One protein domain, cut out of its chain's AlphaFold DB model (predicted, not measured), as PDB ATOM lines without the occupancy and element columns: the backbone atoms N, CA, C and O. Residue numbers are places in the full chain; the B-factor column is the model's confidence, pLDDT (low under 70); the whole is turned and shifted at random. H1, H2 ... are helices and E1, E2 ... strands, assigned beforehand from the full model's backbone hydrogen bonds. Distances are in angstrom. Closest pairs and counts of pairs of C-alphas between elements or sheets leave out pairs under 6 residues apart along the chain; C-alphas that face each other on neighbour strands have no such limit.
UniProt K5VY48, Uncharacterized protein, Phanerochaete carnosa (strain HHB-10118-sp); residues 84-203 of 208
ATOM      1  N   ILE A  84      -0.768 -52.735 -52.107       82.19
ATOM      2  CA  ILE A  84      -1.976 -52.027 -51.715       82.19
ATOM      3  C   ILE A  84      -1.681 -51.294 -50.416       82.19
ATOM      4  O   ILE A  84      -1.230 -51.897 -49.447       82.19
ATOM      5  N   ALA A  85      -1.931 -49.993 -50.420       82.00
ATOM      6  CA  ALA A  85      -1.931 -49.123 -49.265       82.00
ATOM      7  C   ALA A  85      -3.352 -48.931 -48.769       82.00
ATOM      8  O   ALA A  85      -4.222 -48.574 -49.559       82.00
ATOM      9  N   VAL A  86      -3.554 -49.157 -47.477       85.12
ATOM     10  CA  VAL A  86      -4.827 -48.992 -46.786       85.12
ATOM     11  C   VAL A  86      -4.610 -48.017 -45.645       85.12
ATOM     12  O   VAL A  86      -3.796 -48.266 -44.753       85.12
ATOM     13  N   GLY A  87      -5.333 -46.907 -45.659       84.88
ATOM     14  CA  GLY A  87      -5.304 -45.981 -44.542       84.88
ATOM     15  C   GLY A  87      -5.856 -44.612 -44.866       84.88
ATOM     16  O   GLY A  87      -6.416 -44.392 -45.935       84.88
ATOM     17  N   CYS A  88      -5.713 -43.699 -43.916       82.38
ATOM     18  CA  CYS A  88      -6.072 -42.304 -44.114       82.38
ATOM     19  C   CYS A  88      -4.813 -41.575 -44.575       82.38
ATOM     20  O   CYS A  88      -3.770 -41.671 -43.930       82.38
ATOM     21  N   PHE A  89      -4.881 -40.882 -45.701       79.12
ATOM     22  CA  PHE A  89      -3.746 -40.137 -46.230       79.12
ATOM     23  C   PHE A  89      -4.091 -38.660 -46.166       79.12
ATOM     24  O   PHE A  89      -5.191 -38.268 -46.541       79.12
ATOM     25  N   ASP A  90      -3.172 -37.854 -45.662       71.44
ATOM     26  CA  ASP A  90      -3.355 -36.414 -45.625       71.44
ATOM     27  C   ASP A  90      -3.389 -35.774 -47.025       71.44
ATOM     28  O   ASP A  90      -2.787 -36.257 -47.992       71.44
ATOM     29  N   ASP A  91      -4.099 -34.649 -47.115       63.59
ATOM     30  CA  ASP A  91      -4.262 -33.878 -48.353       63.59
ATOM     31  C   ASP A  91      -2.937 -33.265 -48.839       63.59
ATOM     32  O   ASP A  91      -2.739 -33.059 -50.042       63.59
ATOM     33  N   ASP A  92      -1.985 -33.058 -47.921       62.66
ATOM     34  CA  ASP A  92      -0.649 -32.515 -48.198       62.66
ATOM     35  C   ASP A  92       0.262 -33.501 -48.950       62.66
ATOM     36  O   ASP A  92       1.413 -33.197 -49.270       62.66
ATOM     37  N   ASN A  93      -0.259 -34.678 -49.304       54.91
ATOM     38  CA  ASN A  93       0.457 -35.727 -50.016       54.91
ATOM     39  C   ASN A  93       1.748 -36.162 -49.306       54.91
ATOM     40  O   ASN A  93       2.740 -36.521 -49.951       54.91
ATOM     41  N   THR A  94       1.761 -36.132 -47.976       59.38
ATOM     42  CA  THR A  94       2.904 -36.643 -47.214       59.38
ATOM     43  C   THR A  94       2.805 -38.157 -47.041       59.38
ATOM     44  O   THR A  94       3.812 -38.854 -46.897       59.38
ATOM     45  N   GLY A  95       1.577 -38.678 -47.120       62.59
ATOM     46  CA  GLY A  95       1.280 -40.099 -47.012       62.59
ATOM     47  C   GLY A  95       1.234 -40.562 -45.563       62.59
ATOM     48  O   GLY A  95       1.272 -41.771 -45.310       62.59
ATOM     49  N   PHE A  96       1.167 -39.619 -44.624       69.50
ATOM     50  CA  PHE A  96       0.940 -39.884 -43.213       69.50
ATOM     51  C   PHE A  96      -0.554 -40.024 -42.921       69.50
ATOM     52  O   PHE A  96      -1.397 -39.412 -43.576       69.50
ATOM     53  N   ALA A  97      -0.864 -40.840 -41.913       71.38
ATOM     54  CA  ALA A  97      -2.172 -40.799 -41.282       71.38
ATOM     55  C   ALA A  97      -2.253 -39.526 -40.436       71.38
ATOM     56  O   ALA A  97      -1.381 -39.340 -39.582       71.38
ATOM     57  N   PRO A  98      -3.254 -38.651 -40.635       69.44
ATOM     58  CA  PRO A  98      -3.410 -37.466 -39.806       69.44
ATOM     59  C   PRO A  98      -3.852 -37.889 -38.399       69.44
ATOM     60  O   PRO A  98      -5.044 -38.011 -38.127       69.44
ATOM     61  N   ILE A  99      -2.899 -38.139 -37.500       70.06
ATOM     62  CA  ILE A  99      -3.196 -38.377 -36.084       70.06
ATOM     63  C   ILE A  99      -3.706 -37.064 -35.489       70.06
ATOM     64  O   ILE A  99      -3.005 -36.051 -35.511       70.06
ATOM     65  N   ARG A 100      -4.930 -37.078 -34.956       67.88
ATOM     66  CA  ARG A 100      -5.550 -35.924 -34.288       67.88
ATOM     67  C   ARG A 100      -5.723 -36.262 -32.815       67.88
ATOM     68  O   ARG A 100      -6.277 -37.308 -32.491       67.88
ATOM     69  N   ASP A 101      -5.197 -35.413 -31.935       67.94
ATOM     70  CA  ASP A 101      -5.269 -35.584 -30.476       67.94
ATOM     71  C   ASP A 101      -4.755 -36.950 -29.977       67.94
ATOM     72  O   ASP A 101      -5.334 -37.570 -29.086       67.94
ATOM     73  N   GLY A 102      -3.680 -37.458 -30.594       66.62
ATOM     74  CA  GLY A 102      -3.089 -38.762 -30.259       66.62
ATOM     75  C   GLY A 102      -3.905 -39.975 -30.719       66.62
ATOM     76  O   GLY A 102      -3.555 -41.104 -30.385       66.62
ATOM     77  N   LYS A 103      -4.979 -39.766 -31.491       70.62
ATOM     78  CA  LYS A 103      -5.867 -40.827 -31.974       70.62
ATOM     79  C   LYS A 103      -5.710 -41.044 -33.474       70.62
ATOM     80  O   LYS A 103      -5.628 -40.095 -34.259       70.62
ATOM     81  N   ALA A 104      -5.708 -42.316 -33.862       73.38
ATOM     82  CA  ALA A 104      -5.813 -42.714 -35.256       73.38
ATOM     83  C   ALA A 104      -7.170 -42.264 -35.837       73.38
ATOM     84  O   ALA A 104      -8.188 -42.345 -35.140       73.38
ATOM     85  N   PRO A 105      -7.218 -41.824 -37.107       77.69
ATOM     86  CA  PRO A 105      -8.477 -41.628 -37.820       77.69
ATOM     87  C   PRO A 105      -9.330 -42.895 -37.804       77.69
ATOM     88  O   PRO A 105      -8.775 -43.991 -37.826       77.69
ATOM     89  N   ARG A 106     -10.658 -42.747 -37.821       79.81
ATOM     90  CA  ARG A 106     -11.589 -43.877 -37.956       79.81
ATOM     91  C   ARG A 106     -11.629 -44.408 -39.395       79.81
ATOM     92  O   ARG A 106     -11.320 -43.693 -40.348       79.81
ATOM     93  N   GLY A 107     -12.091 -45.645 -39.542       80.12
ATOM     94  CA  GLY A 107     -12.200 -46.407 -40.784       80.12
ATOM     95  C   GLY A 107     -13.060 -45.750 -41.867       80.12
ATOM     96  O   GLY A 107     -12.907 -46.057 -43.047       80.12
ATOM     97  N   GLU A 108     -13.938 -44.818 -41.489       81.19
ATOM     98  CA  GLU A 108     -14.845 -44.083 -42.385       81.19
ATOM     99  C   GLU A 108     -14.112 -43.238 -43.444       81.19
ATOM    100  O   GLU A 108     -14.672 -42.956 -44.501       81.19
ATOM    101  N   HIS A 109     -12.856 -42.859 -43.191       80.25
ATOM    102  CA  HIS A 109     -12.034 -42.056 -44.105       80.25
ATOM    103  C   HIS A 109     -10.901 -42.855 -44.761       80.25
ATOM    104  O   HIS A 109      -9.970 -42.277 -45.321       80.25
ATOM    105  N   VAL A 110     -10.949 -44.185 -44.668       86.06
ATOM    106  CA  VAL A 110      -9.904 -45.049 -45.219       86.06
ATOM    107  C   VAL A 110      -9.969 -45.068 -46.739       86.06
ATOM    108  O   VAL A 110     -11.007 -45.319 -47.346       86.06
ATOM    109  N   GLU A 111      -8.807 -44.881 -47.351       87.56
ATOM    110  CA  GLU A 111      -8.593 -45.024 -48.779       87.56
ATOM    111  C   GLU A 111      -7.749 -46.261 -49.091       87.56
ATOM    112  O   GLU A 111      -6.885 -46.680 -48.312       87.56
ATOM    113  N   VAL A 112      -7.957 -46.800 -50.294       87.25
ATOM    114  CA  VAL A 112      -7.160 -47.892 -50.856       87.25
ATOM    115  C   VAL A 112      -6.398 -47.388 -52.075       87.25
ATOM    116  O   VAL A 112      -6.999 -46.929 -53.047       87.25
ATOM    117  N   ARG A 113      -5.069 -47.499 -52.061       84.25
ATOM    118  CA  ARG A 113      -4.201 -47.033 -53.155       84.25
ATOM    119  C   ARG A 113      -3.288 -48.155 -53.636       84.25
ATOM    120  O   ARG A 113      -2.726 -48.887 -52.831       84.25
ATOM    121  N   LYS A 114      -3.108 -48.289 -54.953       84.06
ATOM    122  CA  LYS A 114      -2.075 -49.171 -55.522       84.06
ATOM    123  C   LYS A 114      -0.733 -48.444 -55.510       84.06
ATOM    124  O   LYS A 114      -0.689 -47.275 -55.880       84.06
ATOM    125  N   VAL A 115       0.349 -49.113 -55.125       78.50
ATOM    126  CA  VAL A 115       1.694 -48.518 -55.028       78.50
ATOM    127  C   VAL A 115       2.762 -49.439 -55.629       78.50
ATOM    128  O   VAL A 115       2.620 -50.663 -55.609       78.50
ATOM    129  N   ASP A 116       3.799 -48.831 -56.214       72.94
ATOM    130  CA  ASP A 116       4.813 -49.483 -57.069       72.94
ATOM    131  C   ASP A 116       5.740 -50.424 -56.282       72.94
ATOM    132  O   ASP A 116       6.024 -51.539 -56.705       72.94
ATOM    133  N   SER A 117       6.152 -50.027 -55.076       65.06
ATOM    134  CA  SER A 117       6.973 -50.862 -54.202       65.06
ATOM    135  C   SER A 117       6.995 -50.316 -52.778       65.06
ATOM    136  O   SER A 117       7.011 -49.102 -52.572       65.06
ATOM    137  N   ILE A 118       7.050 -51.212 -51.791       57.75
ATOM    138  CA  ILE A 118       7.299 -50.854 -50.394       57.75
ATOM    139  C   ILE A 118       8.796 -51.028 -50.118       57.75
ATOM    140  O   ILE A 118       9.252 -52.140 -49.879       57.75
ATOM    141  N   ARG A 119       9.586 -49.956 -50.084       57.72
ATOM    142  CA  ARG A 119      10.968 -50.001 -49.577       57.72
ATOM    143  C   ARG A 119      10.977 -49.855 -48.062       57.72
ATOM    144  O   ARG A 119      10.955 -48.742 -47.541       57.72
ATOM    145  N   SER A 120      11.032 -50.985 -47.355       53.97
ATOM    146  CA  SER A 120      11.111 -51.020 -45.886       53.97
ATOM    147  C   SER A 120       9.969 -50.223 -45.248       53.97
ATOM    148  O   SER A 120      10.220 -49.216 -44.601       53.97
ATOM    149  N   GLY A 121       8.712 -50.580 -45.506       55.94
ATOM    150  CA  GLY A 121       7.571 -49.805 -45.003       55.94
ATOM    151  C   GLY A 121       7.576 -48.342 -45.467       55.94
ATOM    152  O   GLY A 121       7.281 -47.452 -44.672       55.94
ATOM    153  N   ARG A 122       7.978 -48.079 -46.716       62.97
ATOM    154  CA  ARG A 122       7.834 -46.771 -47.364       62.97
ATOM    155  C   ARG A 122       7.488 -46.920 -48.827       62.97
ATOM    156  O   ARG A 122       8.026 -47.814 -49.468       62.97
ATOM    157  N   PHE A 123       6.689 -46.017 -49.374       65.12
ATOM    158  CA  PHE A 123       6.521 -45.901 -50.820       65.12
ATOM    159  C   PHE A 123       6.603 -44.438 -51.252       65.12
ATOM    160  O   PHE A 123       6.299 -43.530 -50.478       65.12
ATOM    161  N   THR A 124       7.047 -44.233 -52.489       69.06
ATOM    162  CA  THR A 124       7.183 -42.923 -53.142       69.06
ATOM    163  C   THR A 124       6.237 -42.774 -54.320       69.06
ATOM    164  O   THR A 124       6.194 -41.723 -54.931       69.06
ATOM    165  N   ASP A 125       5.497 -43.819 -54.679       77.19
ATOM    166  CA  ASP A 125       4.899 -43.933 -56.000       77.19
ATOM    167  C   ASP A 125       3.519 -44.584 -55.921       77.19
ATOM    168  O   ASP A 125       3.383 -45.732 -55.490       77.19
ATOM    169  N   ILE A 126       2.491 -43.849 -56.357       80.50
ATOM    170  CA  ILE A 126       1.124 -44.358 -56.495       80.50
ATOM    171  C   ILE A 126       0.909 -44.794 -57.936       80.50
ATOM    172  O   ILE A 126       1.143 -44.039 -58.879       80.50
ATOM    173  N   ILE A 127       0.391 -46.000 -58.107       82.44
ATOM    174  CA  ILE A 127      -0.029 -46.514 -59.399       82.44
ATOM    175  C   ILE A 127      -1.462 -46.049 -59.652       82.44
ATOM    176  O   ILE A 127      -2.397 -46.445 -58.954       82.44
ATOM    177  N   VAL A 128      -1.643 -45.254 -60.699       83.06
ATOM    178  CA  VAL A 128      -2.954 -44.843 -61.202       83.06
ATOM    179  C   VAL A 128      -3.180 -45.408 -62.600       83.06
ATOM    180  O   VAL A 128      -2.241 -45.657 -63.357       83.06
ATOM    181  N   THR A 129      -4.440 -45.613 -62.964       81.00
ATOM    182  CA  THR A 129      -4.811 -45.957 -64.338       81.00
ATOM    183  C   THR A 129      -5.307 -44.697 -65.033       81.00
ATOM    184  O   THR A 129      -6.261 -44.076 -64.574       81.00
ATOM    185  N   ARG A 130      -4.656 -44.308 -66.131       80.75
ATOM    186  CA  ARG A 130      -5.087 -43.215 -67.015       80.75
ATOM    187  C   ARG A 130      -5.201 -43.762 -68.427       80.75
ATOM    188  O   ARG A 130      -4.265 -44.398 -68.901       80.75
ATOM    189  N   ASP A 131      -6.355 -43.579 -69.059       86.12
ATOM    190  CA  ASP A 131      -6.631 -44.059 -70.422       86.12
ATOM    191  C   ASP A 131      -6.332 -45.560 -70.609       86.12
ATOM    192  O   ASP A 131      -5.727 -45.988 -71.591       86.12
ATOM    193  N   GLY A 132      -6.683 -46.369 -69.602       80.44
ATOM    194  CA  GLY A 132      -6.413 -47.812 -69.581       80.44
ATOM    195  C   GLY A 132      -4.938 -48.194 -69.400       80.44
ATOM    196  O   GLY A 132      -4.617 -49.378 -69.322       80.44
ATOM    197  N   LYS A 133      -4.031 -47.217 -69.290       82.31
ATOM    198  CA  LYS A 133      -2.599 -47.435 -69.083       82.31
ATOM    199  C   LYS A 133      -2.219 -47.231 -67.626       82.31
ATOM    200  O   LYS A 133      -2.716 -46.339 -66.938       82.31
ATOM    201  N   ARG A 134      -1.296 -48.070 -67.164       80.69
ATOM    202  CA  ARG A 134      -0.650 -47.924 -65.862       80.69
ATOM    203  C   ARG A 134       0.282 -46.712 -65.904       80.69
ATOM    204  O   ARG A 134       1.190 -46.671 -66.729       80.69
ATOM    205  N   VAL A 135       0.065 -45.761 -65.005       83.12
ATOM    206  CA  VAL A 135       0.913 -44.584 -64.818       83.12
ATOM    207  C   VAL A 135       1.317 -44.517 -63.354       83.12
ATOM    208  O   VAL A 135       0.476 -44.640 -62.467       83.12
ATOM    209  N   THR A 136       2.599 -44.300 -63.101       82.12
ATOM    210  CA  THR A 136       3.108 -44.079 -61.752       82.12
ATOM    211  C   THR A 136       3.150 -42.576 -61.475       82.12
ATOM    212  O   THR A 136       3.731 -41.815 -62.247       82.12
ATOM    213  N   LYS A 137       2.495 -42.133 -60.398       78.38
ATOM    214  CA  LYS A 137       2.570 -40.761 -59.887       78.38
ATOM    215  C   LYS A 137       3.511 -40.749 -58.685       78.38
ATOM    216  O   LYS A 137       3.134 -41.220 -57.612       78.38
ATOM    217  N   SER A 138       4.695 -40.174 -58.875       71.50
ATOM    218  CA  SER A 138       5.667 -39.995 -57.800       71.50
ATOM    219  C   SER A 138       5.220 -38.926 -56.808       71.50
ATOM    220  O   SER A 138       4.629 -37.906 -57.171       71.50
ATOM    221  N   TRP A 139       5.495 -39.191 -55.543       67.94
ATOM    222  CA  TRP A 139       5.262 -38.346 -54.387       67.94
ATOM    223  C   TRP A 139       6.609 -37.877 -53.853       67.94
ATOM    224  O   TRP A 139       7.573 -38.639 -53.776       67.94
ATOM    225  N   ILE A 140       6.665 -36.595 -53.494       56.75
ATOM    226  CA  ILE A 140       7.876 -35.943 -52.976       56.75
ATOM    227  C   ILE A 140       8.202 -36.463 -51.562       56.75
ATOM    228  O   ILE A 140       9.352 -36.423 -51.128       56.75
ATOM    229  N   HIS A 141       7.206 -37.003 -50.857       58.00
ATOM    230  CA  HIS A 141       7.311 -37.429 -49.470       58.00
ATOM    231  C   HIS A 141       7.140 -38.943 -49.305       58.00
ATOM    232  O   HIS A 141       6.395 -39.602 -50.027       58.00
ATOM    233  N   LEU A 142       7.876 -39.487 -48.334       59.28
ATOM    234  CA  LEU A 142       7.868 -40.901 -47.981       59.28
ATOM    235  C   LEU A 142       6.649 -41.198 -47.104       59.28
ATOM    236  O   LEU A 142       6.645 -40.836 -45.927       59.28
ATOM    237  N   SER A 143       5.670 -41.924 -47.637       60.81
ATOM    238  CA  SER A 143       4.608 -42.485 -46.801       60.81
ATOM    239  C   SER A 143       5.211 -43.556 -45.889       60.81
ATOM    240  O   SER A 143       6.017 -44.365 -46.345       60.81
ATOM    241  N   ASN A 144       4.865 -43.557 -44.603       63.44
ATOM    242  CA  ASN A 144       5.421 -44.454 -43.581       63.44
ATOM    243  C   ASN A 144       4.275 -45.295 -42.950       63.44
ATOM    244  O   ASN A 144       3.148 -44.814 -42.893       63.44
ATOM    245  N   CYS A 145       4.504 -46.563 -42.566       65.75
ATOM    246  CA  CYS A 145       3.443 -47.413 -41.983       65.75
ATOM    247  C   CYS A 145       3.625 -47.563 -40.501       65.75
ATOM    248  O   CYS A 145       4.740 -47.495 -39.972       65.75
ATOM    249  N   SER A 146       2.513 -47.992 -39.910       58.34
ATOM    250  CA  SER A 146       2.420 -48.549 -38.572       58.34
ATOM    251  C   SER A 146       3.467 -49.629 -38.277       58.34
ATOM    252  O   SER A 146       3.761 -49.893 -37.116       58.34
ATOM    253  N   ALA A 147       4.040 -50.255 -39.301       55.69
ATOM    254  CA  ALA A 147       4.977 -51.352 -39.154       55.69
ATOM    255  C   ALA A 147       6.447 -50.953 -39.128       55.69
ATOM    256  O   ALA A 147       7.282 -51.715 -38.655       55.69
ATOM    257  N   ARG A 148       6.771 -49.759 -39.626       54.25
ATOM    258  CA  ARG A 148       8.106 -49.178 -39.457       54.25
ATOM    259  C   ARG A 148       8.152 -48.180 -38.307       54.25
ATOM    260  O   ARG A 148       9.202 -48.018 -37.698       54.25
ATOM    261  N   PHE A 149       7.030 -47.525 -38.030       60.44
ATOM    262  CA  PHE A 149       6.911 -46.523 -36.979       60.44
ATOM    263  C   PHE A 149       5.693 -46.853 -36.112       60.44
ATOM    264  O   PHE A 149       4.613 -46.299 -36.332       60.44
ATOM    265  N   PRO A 150       5.847 -47.799 -35.165       56.97
ATOM    266  CA  PRO A 150       4.743 -48.287 -34.339       56.97
ATOM    267  C   PRO A 150       4.086 -47.186 -33.504       56.97
ATOM    268  O   PRO A 150       2.900 -47.277 -33.215       56.97
ATOM    269  N   GLU A 151       4.831 -46.130 -33.181       57.72
ATOM    270  CA  GLU A 151       4.374 -45.034 -32.324       57.72
ATOM    271  C   GLU A 151       3.609 -43.926 -33.061       57.72
ATOM    272  O   GLU A 151       3.046 -43.054 -32.407       57.72
ATOM    273  N   SER A 152       3.602 -43.895 -34.401       55.81
ATOM    274  CA  SER A 152       3.221 -42.654 -35.093       55.81
ATOM    275  C   SER A 152       2.343 -42.788 -36.325       55.81
ATOM    276  O   SER A 152       2.037 -41.759 -36.926       55.81
ATOM    277  N   ILE A 153       1.938 -43.994 -36.755       66.69
ATOM    278  CA  ILE A 153       1.233 -44.107 -38.042       66.69
ATOM    279  C   ILE A 153       0.225 -45.245 -38.092       66.69
ATOM    280  O   ILE A 153       0.516 -46.364 -37.688       66.69
ATOM    281  N   SER A 154      -0.940 -44.961 -38.669       68.94
ATOM    282  CA  SER A 154      -2.080 -45.880 -38.757       68.94
ATOM    283  C   SER A 154      -2.203 -46.603 -40.104       68.94
ATOM    284  O   SER A 154      -3.001 -47.526 -40.245       68.94
ATOM    285  N   ASN A 155      -1.407 -46.211 -41.104       78.94
ATOM    286  CA  ASN A 155      -1.483 -46.770 -42.455       78.94
ATOM    287  C   ASN A 155      -0.852 -48.168 -42.526       78.94
ATOM    288  O   ASN A 155       0.176 -48.448 -41.894       78.94
ATOM    289  N   ILE A 156      -1.473 -49.032 -43.327       78.25
ATOM    290  CA  ILE A 156      -1.123 -50.438 -43.539       78.25
ATOM    291  C   ILE A 156      -0.784 -50.634 -45.009       78.25
ATOM    292  O   ILE A 156      -1.370 -49.998 -45.887       78.25
ATOM    293  N   TRP A 157       0.130 -51.556 -45.290       77.75
ATOM    294  CA  TRP A 157       0.376 -51.992 -46.658       77.75
ATOM    295  C   TRP A 157       0.409 -53.481 -46.773       77.75
ATOM    296  O   TRP A 157       0.730 -54.161 -45.814       77.75
ATOM    297  N   LEU A 158       0.088 -53.968 -47.960       74.88
ATOM    298  CA  LEU A 158      -0.025 -55.380 -48.266       74.88
ATOM    299  C   LEU A 158       0.433 -55.606 -49.694       74.88
ATOM    300  O   LEU A 158       0.200 -54.766 -50.559       74.88
ATOM    301  N   HIS A 159       1.046 -56.747 -49.988       75.56
ATOM    302  CA  HIS A 159       1.164 -57.129 -51.391       75.56
ATOM    303  C   HIS A 159      -0.250 -57.334 -51.961       75.56
ATOM    304  O   HIS A 159      -1.138 -57.842 -51.272       75.56
ATOM    305  N   SER A 160      -0.481 -56.946 -53.218       77.00
ATOM    306  CA  SER A 160      -1.817 -56.999 -53.837       77.00
ATOM    307  C   SER A 160      -2.461 -58.381 -53.759       77.00
ATOM    308  O   SER A 160      -3.649 -58.495 -53.473       77.00
ATOM    309  N   ARG A 161      -1.655 -59.436 -53.915       72.88
ATOM    310  CA  ARG A 161      -2.092 -60.827 -53.714       72.88
ATOM    311  C   ARG A 161      -2.588 -61.106 -52.289       72.88
ATOM    312  O   ARG A 161      -3.598 -61.782 -52.167       72.88
ATOM    313  N   CYS A 162      -1.936 -60.593 -51.239       73.56
ATOM    314  CA  CYS A 162      -2.395 -60.787 -49.853       73.56
ATOM    315  C   CYS A 162      -3.732 -60.095 -49.628       73.56
ATOM    316  O   CYS A 162      -4.657 -60.693 -49.095       73.56
ATOM    317  N   TYR A 163      -3.831 -58.839 -50.076       79.06
ATOM    318  CA  TYR A 163      -5.046 -58.048 -49.929       79.06
ATOM    319  C   TYR A 163      -6.233 -58.741 -50.603       79.06
ATOM    320  O   TYR A 163      -7.275 -58.931 -49.989       79.06
ATOM    321  N   ARG A 164      -6.049 -59.195 -51.850       76.62
ATOM    322  CA  ARG A 164      -7.087 -59.918 -52.595       76.62
ATOM    323  C   ARG A 164      -7.369 -61.298 -52.021       76.62
ATOM    324  O   ARG A 164      -8.493 -61.765 -52.130       76.62
ATOM    325  N   TYR A 165      -6.379 -61.963 -51.436       73.25
ATOM    326  CA  TYR A 165      -6.622 -63.219 -50.740       73.25
ATOM    327  C   TYR A 165      -7.542 -63.007 -49.543       73.25
ATOM    328  O   TYR A 165      -8.567 -63.666 -49.467       73.25
ATOM    329  N   LEU A 166      -7.222 -62.047 -48.672       75.69
ATOM    330  CA  LEU A 166      -8.059 -61.698 -47.525       75.69
ATOM    331  C   LEU A 166      -9.475 -61.300 -47.941       75.69
ATOM    332  O   LEU A 166     -10.439 -61.798 -47.376       75.69
ATOM    333  N   GLU A 167      -9.586 -60.443 -48.953       77.88
ATOM    334  CA  GLU A 167     -10.870 -59.964 -49.465       77.88
ATOM    335  C   GLU A 167     -11.754 -61.102 -49.996       77.88
ATOM    336  O   GLU A 167     -12.962 -61.062 -49.811       77.88
ATOM    337  N   ASN A 168     -11.163 -62.121 -50.635       73.06
ATOM    338  CA  ASN A 168     -11.909 -63.257 -51.189       73.06
ATOM    339  C   ASN A 168     -12.092 -64.421 -50.204       73.06
ATOM    340  O   ASN A 168     -12.970 -65.255 -50.407       73.06
ATOM    341  N   TRP A 169     -11.209 -64.555 -49.214       70.56
ATOM    342  CA  TRP A 169     -11.240 -65.663 -48.259       70.56
ATOM    343  C   TRP A 169     -12.198 -65.394 -47.102       70.56
ATOM    344  O   TRP A 169     -12.820 -66.323 -46.591       70.56
ATOM    345  N   LEU A 170     -12.322 -64.131 -46.702       69.75
ATOM    346  CA  LEU A 170     -13.261 -63.722 -45.672       69.75
ATOM    347  C   LEU A 170     -14.657 -63.608 -46.284       69.75
ATOM    348  O   LEU A 170     -14.919 -62.753 -47.126       69.75
ATOM    349  N   ASP A 171     -15.551 -64.485 -45.845       68.00
ATOM    350  CA  ASP A 171     -16.969 -64.417 -46.171       68.00
ATOM    351  C   ASP A 171     -17.639 -63.330 -45.321       68.00
ATOM    352  O   ASP A 171     -18.234 -63.592 -44.276       68.00
ATOM    353  N   TRP A 172     -17.457 -62.081 -45.749       63.84
ATOM    354  CA  TRP A 172     -17.906 -60.882 -45.039       63.84
ATOM    355  C   TRP A 172     -19.410 -60.831 -44.790       63.84
ATOM    356  O   TRP A 172     -19.834 -60.242 -43.801       63.84
ATOM    357  N   GLU A 173     -20.211 -61.467 -45.643       63.53
ATOM    358  CA  GLU A 173     -21.663 -61.542 -45.453       63.53
ATOM    359  C   GLU A 173     -22.046 -62.472 -44.291       63.53
ATOM    360  O   GLU A 173     -23.111 -62.306 -43.697       63.53
ATOM    361  N   ASN A 174     -21.167 -63.421 -43.946       63.50
ATOM    362  CA  ASN A 174     -21.378 -64.420 -42.897       63.50
ATOM    363  C   ASN A 174     -20.515 -64.201 -41.643       63.50
ATOM    364  O   ASN A 174     -20.677 -64.917 -40.651       63.50
ATOM    365  N   LEU A 175     -19.612 -63.217 -41.650       61.41
ATOM    366  CA  LEU A 175     -18.958 -62.747 -40.434       61.41
ATOM    367  C   LEU A 175     -19.978 -61.976 -39.583       61.41
ATOM    368  O   LEU A 175     -20.810 -61.237 -40.105       61.41
ATOM    369  N   LEU A 176     -19.936 -62.172 -38.259       52.88
ATOM    370  CA  LEU A 176     -20.771 -61.408 -37.326       52.88
ATOM    371  C   LEU A 176     -20.624 -59.911 -37.637       52.88
ATOM    372  O   LEU A 176     -19.495 -59.474 -37.883       52.88
ATOM    373  N   PRO A 177     -21.723 -59.131 -37.631       52.44
ATOM    374  CA  PRO A 177     -21.665 -57.731 -38.007       52.44
ATOM    375  C   PRO A 177     -20.595 -57.025 -37.167       52.44
ATOM    376  O   PRO A 177     -20.498 -57.302 -35.965       52.44
ATOM    377  N   PRO A 178     -19.799 -56.128 -37.776       52.75
ATOM    378  CA  PRO A 178     -18.687 -55.476 -37.102       52.75
ATOM    379  C   PRO A 178     -19.214 -54.830 -35.831       52.75
ATOM    380  O   PRO A 178     -20.208 -54.101 -35.883       52.75
ATOM    381  N   SER A 179     -18.568 -55.117 -34.701       48.66
ATOM    382  CA  SER A 179     -19.076 -54.879 -33.344       48.66
ATOM    383  C   SER A 179     -19.504 -53.435 -33.023       48.66
ATOM    384  O   SER A 179     -20.100 -53.210 -31.977       48.66
ATOM    385  N   ASP A 180     -19.267 -52.470 -33.918       49.25
ATOM    386  CA  ASP A 180     -19.649 -51.062 -33.767       49.25
ATOM    387  C   ASP A 180     -20.812 -50.596 -34.673       49.25
ATOM    388  O   ASP A 180     -21.446 -49.580 -34.368       49.25
ATOM    389  N   ALA A 181     -21.144 -51.295 -35.767       47.47
ATOM    390  CA  ALA A 181     -22.186 -50.833 -36.699       47.47
ATOM    391  C   ALA A 181     -23.602 -50.990 -36.113       47.47
ATOM    392  O   ALA A 181     -24.458 -50.122 -36.283       47.47
ATOM    393  N   SER A 182     -23.831 -52.064 -35.352       45.00
ATOM    394  CA  SER A 182     -25.121 -52.361 -34.718       45.00
ATOM    395  C   SER A 182     -25.405 -51.520 -33.466       45.00
ATOM    396  O   SER A 182     -26.570 -51.285 -33.158       45.00
ATOM    397  N   PHE A 183     -24.374 -51.017 -32.775       47.72
ATOM    398  CA  PHE A 183     -24.529 -50.210 -31.553       47.72
ATOM    399  C   PHE A 183     -24.617 -48.696 -31.799       47.72
ATOM    400  O   PHE A 183     -25.156 -47.980 -30.957       47.72
ATOM    401  N   SER A 184     -24.121 -48.191 -32.935       55.94
ATOM    402  CA  SER A 184     -23.975 -46.742 -33.172       55.94
ATOM    403  C   SER A 184     -24.819 -46.168 -34.319       55.94
ATOM    404  O   SER A 184     -24.740 -44.970 -34.589       55.94
ATOM    405  N   GLY A 185     -25.630 -46.991 -35.002       59.47
ATOM    406  CA  GLY A 185     -26.453 -46.552 -36.140       59.47
ATOM    407  C   GLY A 185     -25.634 -46.110 -37.361       59.47
ATOM    408  O   GLY A 185     -26.123 -45.354 -38.200       59.47
ATOM    409  N   ARG A 186     -24.373 -46.541 -37.444       65.56
ATOM    410  CA  ARG A 186     -23.445 -46.169 -38.513       65.56
ATOM    411  C   ARG A 186     -23.579 -47.088 -39.724       65.56
ATOM    412  O   ARG A 186     -23.938 -48.255 -39.564       65.56
ATOM    413  N   PRO A 187     -23.271 -46.585 -40.933       68.12
ATOM    414  CA  PRO A 187     -23.211 -47.433 -42.113       68.12
ATOM    415  C   PRO A 187     -22.134 -48.519 -41.944       68.12
ATOM    416  O   PRO A 187     -21.132 -48.284 -41.263       68.12
ATOM    417  N   PRO A 188     -22.321 -49.696 -42.566       75.00
ATOM    418  CA  PRO A 188     -21.307 -50.741 -42.573       75.00
ATOM    419  C   PRO A 188     -20.013 -50.225 -43.214       75.00
ATOM    420  O   PRO A 188     -20.038 -49.469 -44.189       75.00
ATOM    421  N   LEU A 189     -18.883 -50.622 -42.637       80.75
ATOM    422  CA  LEU A 189     -17.561 -50.252 -43.124       80.75
ATOM    423  C   LEU A 189     -17.194 -51.080 -44.365       80.75
ATOM    424  O   LEU A 189     -17.696 -52.178 -44.584       80.75
ATOM    425  N   SER A 190     -16.309 -50.538 -45.203       85.88
ATOM    426  CA  SER A 190     -15.720 -51.316 -46.298       85.88
ATOM    427  C   SER A 190     -14.720 -52.346 -45.756       85.88
ATOM    428  O   SER A 190     -14.141 -52.127 -44.695       85.88
ATOM    429  N   PHE A 191     -14.413 -53.399 -46.525       84.44
ATOM    430  CA  PHE A 191     -13.352 -54.362 -46.178       84.44
ATOM    431  C   PHE A 191     -12.046 -53.674 -45.743       84.44
ATOM    432  O   PHE A 191     -11.456 -54.006 -44.718       84.44
ATOM    433  N   ALA A 192     -11.607 -52.676 -46.512       87.06
ATOM    434  CA  ALA A 192     -10.397 -51.918 -46.223       87.06
ATOM    435  C   ALA A 192     -10.501 -51.127 -44.913       87.06
ATOM    436  O   ALA A 192      -9.554 -51.095 -44.129       87.06
ATOM    437  N   SER A 193     -11.657 -50.504 -44.684       85.44
ATOM    438  CA  SER A 193     -11.957 -49.744 -43.471       85.44
ATOM    439  C   SER A 193     -11.951 -50.636 -42.233       85.44
ATOM    440  O   SER A 193     -11.372 -50.262 -41.218       85.44
ATOM    441  N   GLU A 194     -12.540 -51.826 -42.319       82.06
ATOM    442  CA  GLU A 194     -12.552 -52.797 -41.225       82.06
ATOM    443  C   GLU A 194     -11.176 -53.371 -40.937       82.06
ATOM    444  O   GLU A 194     -10.745 -53.395 -39.787       82.06
ATOM    445  N   LEU A 195     -10.450 -53.769 -41.981       81.25
ATOM    446  CA  LEU A 195      -9.076 -54.232 -41.849       81.25
ATOM    447  C   LEU A 195      -8.200 -53.175 -41.163       81.25
ATOM    448  O   LEU A 195      -7.402 -53.492 -40.280       81.25
ATOM    449  N   TYR A 196      -8.378 -51.911 -41.545       81.06
ATOM    450  CA  TYR A 196      -7.707 -50.785 -40.912       81.06
ATOM    451  C   TYR A 196      -8.099 -50.621 -39.438       81.06
ATOM    452  O   TYR A 196      -7.222 -50.424 -38.596       81.06
ATOM    453  N   GLU A 197      -9.387 -50.724 -39.113       78.94
ATOM    454  CA  GLU A 197      -9.891 -50.615 -37.741       78.94
ATOM    455  C   GLU A 197      -9.380 -51.745 -36.841       78.94
ATOM    456  O   GLU A 197      -8.918 -51.469 -35.738       78.94
ATOM    457  N   ILE A 198      -9.387 -52.992 -37.324       77.19
ATOM    458  CA  ILE A 198      -8.888 -54.173 -36.597       77.19
ATOM    459  C   ILE A 198      -7.404 -54.020 -36.250       77.19
ATOM    460  O   ILE A 198      -6.982 -54.330 -35.136       77.19
ATOM    461  N   ILE A 199      -6.593 -53.553 -37.201       75.12
ATOM    462  CA  ILE A 199      -5.148 -53.406 -36.985       75.12
ATOM    463  C   ILE A 199      -4.859 -52.235 -36.041       75.12
ATOM    464  O   ILE A 199      -3.985 -52.333 -35.177       75.12
ATOM    465  N   ASN A 200      -5.584 -51.123 -36.176       74.25
ATOM    466  CA  ASN A 200      -5.348 -49.942 -35.350       74.25
ATOM    467  C   ASN A 200      -5.945 -50.050 -33.942       74.25
ATOM    468  O   ASN A 200      -5.364 -49.483 -33.019       74.25
ATOM    469  N   SER A 201      -7.022 -50.818 -33.730       72.56
ATOM    470  CA  SER A 201      -7.597 -51.043 -32.391       72.56
ATOM    471  C   SER A 201      -6.644 -51.765 -31.440       72.56
ATOM    472  O   SER A 201      -6.788 -51.657 -30.227       72.56
ATOM    473  N   ARG A 202      -5.667 -52.499 -31.982       67.06
ATOM    474  CA  ARG A 202      -4.607 -53.158 -31.207       67.06
ATOM    475  C   ARG A 202      -3.505 -52.194 -30.765       67.06
ATOM    476  O   ARG A 202      -2.795 -52.483 -29.810       67.06
ATOM    477  N   LYS A 203      -3.346 -51.068 -31.465       64.31
ATOM    478  CA  LYS A 203      -2.239 -50.117 -31.266       64.31
ATOM    479  C   LYS A 203      -2.644 -48.857 -30.526       64.31
ATOM    480  O   LYS A 203      -1.858 -48.319 -29.754       64.31
TER     481      LYS A 203
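AT A GLANCE: This is residues 84 to 203 of the 208 residues of an uncharacterized protein of Phanerochaete carnosa (strain HHB-10118-sp) (UniProt K5VY48). A strongly twisted sheet of two parts makes the body: a long hairpin, E3 and E4, on one side, and the short strands E2, E1 and E5 on the other, joined where E2 and E3 meet at a point. H3 packs slantwise over E1, H1 stands up from the sheet at E5, and little H2 lies far out on a loop at the opposite end of the longest axis from the E3-E4 hairpin. The printed part has 120 residues, with five named strands and then three named helices, E1 E2 E3 E4 E5 H1 H2 H3; the sheet's order is E4 E3 E2 E1 E5, its extended neighbour pairs antiparallel. The class is mixed, helices and strands, with 59 residues, under half, in named elements. The whole is compact, with a radius of gyration of the C-alphas of 14.9 A and spans of 41 by 37 by 24 A.

IN THESE COORDINATES: Find C-alpha 84 at (-1.976, -52.027, -51.715); from there E1 runs 10.0 A to residue 87. Next come E2, residues 111 to 115, 12.5 A; E3, residues 122 to 130, 23.8 A; and E4, residues 133 to 144, 26.9 A, which bends by 91 degrees at residue 141. Look for E5 at residues 156 to 159, 10.6 A, then H1 at residues 160 to 169, 14.0 A, and H2 at residues 181 to 184, 5.7 A. H3, residues 191 to 201, runs 15.3 A to C-alpha 201 at (-7.597, -51.043, -32.391).

HOW THE PARTS SIT: Start at E1, antiparallel to E5 at 167 degrees, with N 84 and O 158 2.7 A apart, within hydrogen-bond range. On its other side is E2, its hairpin partner, at 149 degrees, with N 85 and O 113 at 2.8 A. E2 and E3 meet only at a point, where the C-alphas of Val 115 and Ile 126 face each other at 4.4 A. E3 and E4 form a hairpin at 154 degrees, with N 128 and O 135 at 2.8 A. H3 is on the sheet at a height of 7.4 A, over E1, slantwise at 58 degrees on the local plane, only just short of across; the closest C-alphas are those of Val 86 and Ala 192, 6.3 A. H1 is on the sheet at a height of 9.0 A, over E5. H1 and H3 are close but not clearly touching, about perpendicular at 83 degrees; the closest C-alphas are those of Glu 167 and Phe 191, 7.0 A. H2 is not on the sheet. In H1 and H3 every O i to N i+4 pair is within hydrogen-bond range; H2 is too short for one.

THE WHOLE: The two C-alphas farthest apart are those of Lys 133 and Phe 183, 43.6 A. The printed part has no cut. The links E1 to E2, E4 to E5 and H1 to H2 are long. Mean pLDDT of the printed part is 70.7; look for values under 70 at, among others, residues 117 to 124, 139 to 154 and 170 to 187.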